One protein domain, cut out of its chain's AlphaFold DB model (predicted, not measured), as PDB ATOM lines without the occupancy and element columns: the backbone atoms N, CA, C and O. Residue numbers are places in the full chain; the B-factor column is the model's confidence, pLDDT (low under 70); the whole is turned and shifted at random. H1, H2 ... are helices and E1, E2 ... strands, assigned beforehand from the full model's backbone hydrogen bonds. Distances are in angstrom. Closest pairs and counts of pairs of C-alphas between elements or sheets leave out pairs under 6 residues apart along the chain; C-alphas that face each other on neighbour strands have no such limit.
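AT A GLANCE: This is residues 98 to 165 of the 1105 residues of an uncharacterized protein of Symploca sp. SIO1A3 (UniProt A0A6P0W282). Little regular structure is here: a small sheet, E1, E2, E3 in order, with one helix, H1, that begins near its E3 edge and runs away from it. The long unnamed stretch 98 to 116 is tied to the E1 edge, where residues 111 to 112 pair with 118 to 119. The 68 printed residues, 25 in named elements, are mixed in class, run E1 E2 E3 H1, and are compact, with a radius of gyration of the C-alphas of 10.5 A and spans of 27 by 24 by 19 A.

IN THESE COORDINATES: E1 is residues 117 to 120, from C-alpha 117 at (-16.827, -48.354, 31.993); E2 is 133 to 136; E3 is 142 to 144. H1, residues 150 to 163, is 20.0 A long, ending at C-alpha 163 (-10.103, -29.642, 19.563).

HOW THE PARTS SIT: The strands form a meander, each the antiparallel neighbour of the one before. In hairpin E1 and E2, N 118 and O 135 are 2.8 A apart; in hairpin E2 and E3, N 134 and O 143 are 2.9 A apart, both within hydrogen-bond range. H1 only grazes the sheet, with residues 150 to 157; its closest C-alphas to E3 are Asn 150 and Ala 144, 7.2 A. In H1 every O i to N i+4 pair is within hydrogen-bond range.

THE WHOLE: The farthest C-alphas, Asp 115 and Ser 163, are 28.6 A apart. The printed part has no cut; the link E1 to E2 is long. Residues 126 to 127 and 146 have pLDDT under 70.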
ATOM      1  N   TRP A  98      -2.578 -36.873  31.970       70.00
ATOM      2  CA  TRP A  98      -2.505 -37.703  30.769       70.00
ATOM      3  C   TRP A  98      -3.349 -38.978  30.904       70.00
ATOM      4  O   TRP A  98      -3.374 -39.815  30.008       70.00
ATOM      5  N   ASP A  99      -4.059 -39.167  32.007       82.88
ATOM      6  CA  ASP A  99      -5.014 -40.252  32.127       82.88
ATOM      7  C   ASP A  99      -6.199 -40.005  31.191       82.88
ATOM      8  O   ASP A  99      -6.853 -38.960  31.249       82.88
ATOM      9  N   ILE A 100      -6.487 -40.986  30.333       85.81
ATOM     10  CA  ILE A 100      -7.562 -40.909  29.343       85.81
ATOM     11  C   ILE A 100      -8.925 -40.616  29.985       85.81
ATOM     12  O   ILE A 100      -9.786 -40.015  29.350       85.81
ATOM     13  N   ARG A 101      -9.116 -40.969  31.265       89.00
ATOM     14  CA  ARG A 101     -10.332 -40.672  32.035       89.00
ATOM     15  C   ARG A 101     -10.618 -39.175  32.144       89.00
ATOM     16  O   ARG A 101     -11.781 -38.788  32.118       89.00
ATOM     17  N   ASN A 102      -9.581 -38.339  32.204       86.12
ATOM     18  CA  ASN A 102      -9.729 -36.892  32.381       86.12
ATOM     19  C   ASN A 102     -10.302 -36.189  31.148       86.12
ATOM     20  O   ASN A 102     -10.832 -35.090  31.272       86.12
ATOM     21  N   PHE A 103     -10.211 -36.815  29.974       87.25
ATOM     22  CA  PHE A 103     -10.697 -36.242  28.720       87.25
ATOM     23  C   PHE A 103     -11.623 -37.171  27.924       87.25
ATOM     24  O   PHE A 103     -12.073 -36.813  26.838       87.25
ATOM     25  N   ALA A 104     -11.967 -38.343  28.466       88.31
ATOM     26  CA  ALA A 104     -12.851 -39.314  27.819       88.31
ATOM     27  C   ALA A 104     -14.226 -38.728  27.453       88.31
ATOM     28  O   ALA A 104     -14.787 -39.092  26.422       88.31
ATOM     29  N   HIS A 105     -14.746 -37.803  28.265       90.06
ATOM     30  CA  HIS A 105     -16.046 -37.158  28.056       90.06
ATOM     31  C   HIS A 105     -16.091 -36.221  26.837       90.06
ATOM     32  O   HIS A 105     -17.177 -35.902  26.363       90.06
ATOM     33  N   TYR A 106     -14.938 -35.844  26.273       89.62
ATOM     34  CA  TYR A 106     -14.870 -35.080  25.022       89.62
ATOM     35  C   TYR A 106     -14.973 -35.962  23.764       89.62
ATOM     36  O   TYR A 106     -15.110 -35.449  22.648       89.62
ATOM     37  N   LEU A 107     -14.899 -37.288  23.906       89.88
ATOM     38  CA  LEU A 107     -14.922 -38.215  22.775       89.88
ATOM     39  C   LEU A 107     -16.331 -38.365  22.189       89.88
ATOM     40  O   LEU A 107     -17.345 -38.262  22.876       89.88
ATOM     41  N   GLU A 108     -16.408 -38.630  20.883       87.38
ATOM     42  CA  GLU A 108     -17.687 -38.842  20.199       87.38
ATOM     43  C   GLU A 108     -18.461 -40.026  20.776       87.38
ATOM     44  O   GLU A 108     -17.910 -41.110  20.950       87.38
ATOM     45  N   ASN A 109     -19.765 -39.840  20.993       88.31
ATOM     46  CA  ASN A 109     -20.663 -40.850  21.564       88.31
ATOM     47  C   ASN A 109     -20.237 -41.353  22.957       88.31
ATOM     48  O   ASN A 109     -20.490 -42.515  23.282       88.31
ATOM     49  N   TYR A 110     -19.607 -40.498  23.775       91.06
ATOM     50  CA  TYR A 110     -19.348 -40.803  25.182       91.06
ATOM     51  C   TYR A 110     -20.642 -41.205  25.904       91.06
ATOM     52  O   TYR A 110     -21.632 -40.469  25.905       91.06
ATOM     53  N   ARG A 111     -20.632 -42.386  26.521       87.81
ATOM     54  CA  ARG A 111     -21.739 -42.908  27.324       87.81
ATOM     55  C   ARG A 111     -21.203 -43.746  28.475       87.81
ATOM     56  O   ARG A 111     -20.461 -44.704  28.250       87.81
ATOM     57  N   GLU A 112     -21.637 -43.429  29.687       88.50
ATOM     58  CA  GLU A 112     -21.329 -44.218  30.879       88.50
ATOM     59  C   GLU A 112     -22.149 -45.509  30.920       88.50
ATOM     60  O   GLU A 112     -23.323 -45.549  30.541       88.50
ATOM     61  N   MET A 113     -21.507 -46.594  31.342       83.69
ATOM     62  CA  MET A 113     -22.099 -47.917  31.502       83.69
ATOM     63  C   MET A 113     -22.199 -48.254  32.992       83.69
ATOM     64  O   MET A 113     -21.445 -47.732  33.808       83.69
ATOM     65  N   LYS A 114     -23.099 -49.181  33.348       73.12
ATOM     66  CA  LYS A 114     -23.382 -49.558  34.746       73.12
ATOM     67  C   LYS A 114     -22.187 -50.157  35.514       73.12
ATOM     68  O   LYS A 114     -22.235 -50.194  36.736       73.12
ATOM     69  N   ASP A 115     -21.113 -50.548  34.821       76.50
ATOM     70  CA  ASP A 115     -19.963 -51.272  35.389       76.50
ATOM     71  C   ASP A 115     -18.682 -50.417  35.483       76.50
ATOM     72  O   ASP A 115     -17.577 -50.928  35.304       76.50
ATOM     73  N   GLU A 116     -18.804 -49.099  35.686       80.94
ATOM     74  CA  GLU A 116     -17.662 -48.161  35.754       80.94
ATOM     75  C   GLU A 116     -16.821 -48.103  34.459       80.94
ATOM     76  O   GLU A 116     -15.656 -47.697  34.460       80.94
ATOM     77  N   TRP A 117     -17.401 -48.513  33.329       87.25
ATOM     78  CA  TRP A 117     -16.827 -48.354  31.993       87.25
ATOM     79  C   TRP A 117     -17.581 -47.277  31.225       87.25
ATOM     80  O   TRP A 117     -18.789 -47.133  31.367       87.25
ATOM     81  N   VAL A 118     -16.886 -46.582  30.336       90.06
ATOM     82  CA  VAL A 118     -17.481 -45.684  29.349       90.06
ATOM     83  C   VAL A 118     -17.249 -46.236  27.958       90.06
ATOM     84  O   VAL A 118     -16.199 -46.820  27.682       90.06
ATOM     85  N   SER A 119     -18.230 -46.065  27.082       90.25
ATOM     86  CA  SER A 119     -18.099 -46.335  25.655       90.25
ATOM     87  C   SER A 119     -17.997 -45.030  24.883       90.25
ATOM     88  O   SER A 119     -18.723 -44.093  25.192       90.25
ATOM     89  N   ALA A 120     -17.149 -45.000  23.863       90.31
ATOM     90  CA  ALA A 120     -17.034 -43.911  22.905       90.31
ATOM     91  C   ALA A 120     -16.707 -44.474  21.515       90.31
ATOM     92  O   ALA A 120     -16.335 -45.643  21.361       90.31
ATOM     93  N   LYS A 121     -16.814 -43.641  20.487       89.81
ATOM     94  CA  LYS A 121     -16.279 -43.933  19.159       89.81
ATOM     95  C   LYS A 121     -14.763 -43.741  19.180       89.81
ATOM     96  O   LYS A 121     -14.252 -42.776  19.743       89.81
ATOM     97  N   CYS A 122     -14.037 -44.681  18.587       89.25
ATOM     98  CA  CYS A 122     -12.595 -44.589  18.436       89.25
ATOM     99  C   CYS A 122     -12.251 -43.471  17.431       89.25
ATOM    100  O   CYS A 122     -12.723 -43.531  16.299       89.25
ATOM    101  N   PRO A 123     -11.418 -42.492  17.813       85.19
ATOM    102  CA  PRO A 123     -11.085 -41.341  16.972       85.19
ATOM    103  C   PRO A 123      -9.941 -41.605  15.983       85.19
ATOM    104  O   PRO A 123      -9.631 -40.745  15.175       85.19
ATOM    105  N   ASN A 124      -9.290 -42.771  16.056       86.81
ATOM    106  CA  ASN A 124      -8.154 -43.114  15.194       86.81
ATOM    107  C   ASN A 124      -8.563 -43.648  13.816       86.81
ATOM    108  O   ASN A 124      -7.713 -43.841  12.955       86.81
ATOM    109  N   HIS A 125      -9.840 -43.978  13.629       79.38
ATOM    110  CA  HIS A 125     -10.335 -44.508  12.366       79.38
ATOM    111  C   HIS A 125     -11.745 -43.993  12.092       79.38
ATOM    112  O   HIS A 125     -12.557 -43.859  13.011       79.38
ATOM    113  N   ASP A 126     -12.070 -43.803  10.817       68.06
ATOM    114  CA  ASP A 126     -13.379 -43.324  10.361       68.06
ATOM    115  C   ASP A 126     -14.428 -44.445  10.283       68.06
ATOM    116  O   ASP A 126     -15.187 -44.585   9.324       68.06
ATOM    117  N   GLY A 127     -14.473 -45.296  11.309       66.50
ATOM    118  CA  GLY A 127     -15.453 -46.372  11.393       66.50
ATOM    119  C   GLY A 127     -16.850 -45.870  11.748       66.50
ATOM    120  O   GLY A 127     -17.032 -44.938  12.534       66.50
ATOM    121  N   THR A 128     -17.873 -46.562  11.249       70.31
ATOM    122  CA  THR A 128     -19.291 -46.277  11.550       70.31
ATOM    123  C   THR A 128     -19.704 -46.666  12.979       70.31
ATOM    124  O   THR A 128     -20.790 -46.311  13.440       70.31
ATOM    125  N   SER A 129     -18.845 -47.386  13.711       75.75
ATOM    126  CA  SER A 129     -19.142 -47.893  15.052       75.75
ATOM    127  C   SER A 129     -19.040 -46.809  16.126       75.75
ATOM    128  O   SER A 129     -17.955 -46.325  16.456       75.75
ATOM    129  N   LYS A 130     -20.187 -46.503  16.743       75.06
ATOM    130  CA  LYS A 130     -20.343 -45.489  17.797       75.06
ATOM    131  C   LYS A 130     -19.768 -45.893  19.167       75.06
ATOM    132  O   LYS A 130     -19.685 -45.046  20.045       75.06
ATOM    133  N   THR A 131     -19.378 -47.155  19.367       81.06
ATOM    134  CA  THR A 131     -18.935 -47.709  20.671       81.06
ATOM    135  C   THR A 131     -17.627 -48.505  20.568       81.06
ATOM    136  O   THR A 131     -17.358 -49.423  21.346       81.06
ATOM    137  N   SER A 132     -16.804 -48.168  19.577       84.31
ATOM    138  CA  SER A 132     -15.572 -48.882  19.222       84.31
ATOM    139  C   SER A 132     -14.419 -48.720  20.224       84.31
ATOM    140  O   SER A 132     -13.416 -49.426  20.099       84.31
ATOM    141  N   LEU A 133     -14.559 -47.864  21.237       88.75
ATOM    142  CA  LEU A 133     -13.614 -47.650  22.331       88.75
ATOM    143  C   LEU A 133     -14.323 -47.812  23.681       88.75
ATOM    144  O   LEU A 133     -15.385 -47.234  23.900       88.75
ATOM    145  N   ARG A 134     -13.730 -48.581  24.602       89.06
ATOM    146  CA  ARG A 134     -14.160 -48.644  26.005       89.06
ATOM    147  C   ARG A 134     -13.051 -48.186  26.935       89.06
ATOM    148  O   ARG A 134     -11.924 -48.635  26.762       89.06
ATOM    149  N   ILE A 135     -13.366 -47.355  27.922       90.69
ATOM    150  CA  ILE A 135     -12.419 -46.841  28.925       90.69
ATOM    151  C   ILE A 135     -12.975 -47.148  30.318       90.69
ATOM    152  O   ILE A 135     -14.151 -46.927  30.574       90.69
ATOM    153  N   ASN A 136     -12.166 -47.691  31.217       88.81
ATOM    154  CA  ASN A 136     -12.564 -48.002  32.583       88.81
ATOM    155  C   ASN A 136     -12.289 -46.794  33.484       88.81
ATOM    156  O   ASN A 136     -11.136 -46.392  33.646       88.81
ATOM    157  N   LEU A 137     -13.330 -46.235  34.096       82.25
ATOM    158  CA  LEU A 137     -13.238 -45.045  34.945       82.25
ATOM    159  C   LEU A 137     -12.495 -45.312  36.262       82.25
ATOM    160  O   LEU A 137     -11.863 -44.407  36.809       82.25
ATOM    161  N   ARG A 138     -12.462 -46.560  36.743       78.19
ATOM    162  CA  ARG A 138     -11.741 -46.920  37.974       78.19
ATOM    163  C   ARG A 138     -10.229 -47.072  37.776       78.19
ATOM    164  O   ARG A 138      -9.458 -46.702  38.655       78.19
ATOM    165  N   THR A 139      -9.796 -47.603  36.634       79.25
ATOM    166  CA  THR A 139      -8.399 -48.035  36.407       79.25
ATOM    167  C   THR A 139      -7.663 -47.273  35.306       79.25
ATOM    168  O   THR A 139      -6.451 -47.424  35.187       79.25
ATOM    169  N   GLY A 140      -8.363 -46.503  34.469       77.69
ATOM    170  CA  GLY A 140      -7.773 -45.821  33.309       77.69
ATOM    171  C   GLY A 140      -7.432 -46.747  32.138       77.69
ATOM    172  O   GLY A 140      -7.002 -46.283  31.083       77.69
ATOM    173  N   GLN A 141      -7.654 -48.060  32.280       82.19
ATOM    174  CA  GLN A 141      -7.488 -49.008  31.185       82.19
ATOM    175  C   GLN A 141      -8.506 -48.732  30.083       82.19
ATOM    176  O   GLN A 141      -9.689 -48.542  30.356       82.19
ATOM    177  N   PHE A 142      -8.073 -48.783  28.829       86.38
ATOM    178  CA  PHE A 142      -8.971 -48.684  27.689       86.38
ATOM    179  C   PHE A 142      -8.687 -49.770  26.661       86.38
ATOM    180  O   PHE A 142      -7.581 -50.303  26.565       86.38
ATOM    181  N   LYS A 143      -9.720 -50.125  25.903       82.19
ATOM    182  CA  LYS A 143      -9.670 -51.147  24.866       82.19
ATOM    183  C   LYS A 143     -10.428 -50.664  23.641       82.19
ATOM    184  O   LYS A 143     -11.616 -50.347  23.724       82.19
ATOM    185  N   ALA A 144      -9.747 -50.654  22.502       80.94
ATOM    186  CA  ALA A 144     -10.365 -50.436  21.206       80.94
ATOM    187  C   ALA A 144     -10.779 -51.785  20.597       80.94
ATOM    188  O   ALA A 144      -9.975 -52.710  20.495       80.94
ATOM    189  N   TRP A 145     -12.041 -51.913  20.191       72.19
ATOM    190  CA  TRP A 145     -12.581 -53.130  19.565       72.19
ATOM    191  C   TRP A 145     -12.357 -53.170  18.046       72.19
ATOM    192  O   TRP A 145     -12.592 -54.193  17.416       72.19
ATOM    193  N   CYS A 146     -11.863 -52.069  17.474       66.56
ATOM    194  CA  CYS A 146     -11.528 -51.907  16.058       66.56
ATOM    195  C   CYS A 146     -10.081 -52.306  15.702       66.56
ATOM    196  O   CYS A 146      -9.672 -52.129  14.562       66.56
ATOM    197  N   GLY A 147      -9.293 -52.828  16.653       70.94
ATOM    198  CA  GLY A 147      -7.922 -53.295  16.393       70.94
ATOM    199  C   GLY A 147      -6.867 -52.196  16.213       70.94
ATOM    200  O   GLY A 147      -5.725 -52.517  15.899       70.94
ATOM    201  N   CYS A 148      -7.213 -50.923  16.425       79.19
ATOM    202  CA  CYS A 148      -6.258 -49.815  16.372       79.19
ATOM    203  C   CYS A 148      -5.196 -49.924  17.492       79.19
ATOM    204  O   CYS A 148      -5.553 -50.286  18.621       79.19
ATOM    205  N   PRO A 149      -3.919 -49.576  17.231       78.94
ATOM    206  CA  PRO A 149      -2.877 -49.559  18.255       78.94
ATOM    207  C   PRO A 149      -3.238 -48.625  19.417       78.94
ATOM    208  O   PRO A 149      -3.613 -47.472  19.208       78.94
ATOM    209  N   ASN A 150      -3.083 -49.091  20.662       80.88
ATOM    210  CA  ASN A 150      -3.479 -48.322  21.853       80.88
ATOM    211  C   ASN A 150      -2.836 -46.924  21.914       80.88
ATOM    212  O   ASN A 150      -3.486 -45.977  22.351       80.88
ATOM    213  N   LYS A 151      -1.580 -46.789  21.464       79.75
ATOM    214  CA  LYS A 151      -0.849 -45.512  21.433       79.75
ATOM    215  C   LYS A 151      -1.517 -44.505  20.491       79.75
ATOM    216  O   LYS A 151      -1.753 -43.368  20.880       79.75
ATOM    217  N   GLU A 152      -1.874 -44.935  19.287       79.38
ATOM    218  CA  GLU A 152      -2.541 -44.086  18.296       79.38
ATOM    219  C   GLU A 152      -3.954 -43.709  18.742       79.38
ATOM    220  O   GLU A 152      -4.326 -42.541  18.705       79.38
ATOM    221  N   VAL A 153      -4.714 -44.671  19.280       84.31
ATOM    222  CA  VAL A 153      -6.052 -44.415  19.838       84.31
ATOM    223  C   VAL A 153      -5.998 -43.360  20.934       84.31
ATOM    224  O   VAL A 153      -6.853 -42.477  20.970       84.31
ATOM    225  N   TYR A 154      -4.994 -43.433  21.806       88.38
ATOM    226  CA  TYR A 154      -4.790 -42.456  22.865       88.38
ATOM    227  C   TYR A 154      -4.458 -41.061  22.315       88.38
ATOM    228  O   TYR A 154      -5.093 -40.086  22.715       88.38
ATOM    229  N   HIS A 155      -3.506 -40.943  21.380       84.81
ATOM    230  CA  HIS A 155      -3.128 -39.644  20.811       84.81
ATOM    231  C   HIS A 155      -4.262 -39.009  20.004       84.81
ATOM    232  O   HIS A 155      -4.539 -37.824  20.180       84.81
ATOM    233  N   SER A 156      -4.972 -39.797  19.197       86.44
ATOM    234  CA  SER A 156      -6.143 -39.343  18.443       86.44
ATOM    235  C   SER A 156      -7.285 -38.927  19.380       86.44
ATOM    236  O   SER A 156      -7.952 -37.923  19.135       86.44
ATOM    237  N   ALA A 157      -7.471 -39.622  20.510       88.19
ATOM    238  CA  ALA A 157      -8.436 -39.246  21.547       88.19
ATOM    239  C   ALA A 157      -8.073 -37.937  22.250       88.19
ATOM    240  O   ALA A 157      -8.937 -37.082  22.434       88.19
ATOM    241  N   LEU A 158      -6.799 -37.750  22.590       87.94
ATOM    242  CA  LEU A 158      -6.315 -36.516  23.195       87.94
ATOM    243  C   LEU A 158      -6.406 -35.333  22.220       87.94
ATOM    244  O   LEU A 158      -6.809 -34.244  22.619       87.94
ATOM    245  N   SER A 159      -6.059 -35.540  20.947       85.31
ATOM    246  CA  SER A 159      -6.155 -34.513  19.904       85.31
ATOM    247  C   SER A 159      -7.605 -34.080  19.680       85.31
ATOM    248  O   SER A 159      -7.903 -32.885  19.673       85.31
ATOM    249  N   LEU A 160      -8.530 -35.045  19.592       87.69
ATOM    250  CA  LEU A 160      -9.960 -34.761  19.485       87.69
ATOM    251  C   LEU A 160     -10.478 -34.006  20.717       87.69
ATOM    252  O   LEU A 160     -11.209 -33.027  20.575       87.69
ATOM    253  N   ALA A 161     -10.072 -34.415  21.919       89.06
ATOM    254  CA  ALA A 161     -10.464 -33.727  23.140       89.06
ATOM    255  C   ALA A 161      -9.972 -32.274  23.164       89.06
ATOM    256  O   ALA A 161     -10.759 -31.371  23.443       89.06
ATOM    257  N   LYS A 162      -8.705 -32.024  22.800       85.38
ATOM    258  CA  LYS A 162      -8.143 -30.667  22.699       85.38
ATOM    259  C   LYS A 162      -8.913 -29.798  21.709       85.38
ATOM    260  O   LYS A 162      -9.224 -28.655  22.018       85.38
ATOM    261  N   SER A 163      -9.290 -30.360  20.557       85.06
ATOM    262  CA  SER A 163     -10.103 -29.642  19.563       85.06
ATOM    263  C   SER A 163     -11.496 -29.251  20.080       85.06
ATOM    264  O   SER A 163     -12.122 -28.343  19.546       85.06
ATOM    265  N   ARG A 164     -11.977 -29.920  21.138       87.56
ATOM    266  CA  ARG A 164     -13.276 -29.687  21.784       87.56
ATOM    267  C   ARG A 164     -13.176 -28.913  23.099       87.56
ATOM    268  O   ARG A 164     -14.101 -28.967  23.902       87.56
ATOM    269  N   GLY A 165     -12.075 -28.197  23.318       80.12
ATOM    270  CA  GLY A 165     -11.903 -27.345  24.494       80.12
ATOM    271  C   GLY A 165     -11.320 -28.053  25.716       80.12
ATOM    272  O   GLY A 165     -11.315 -27.475  26.797       80.12
TER     273      GLY A 165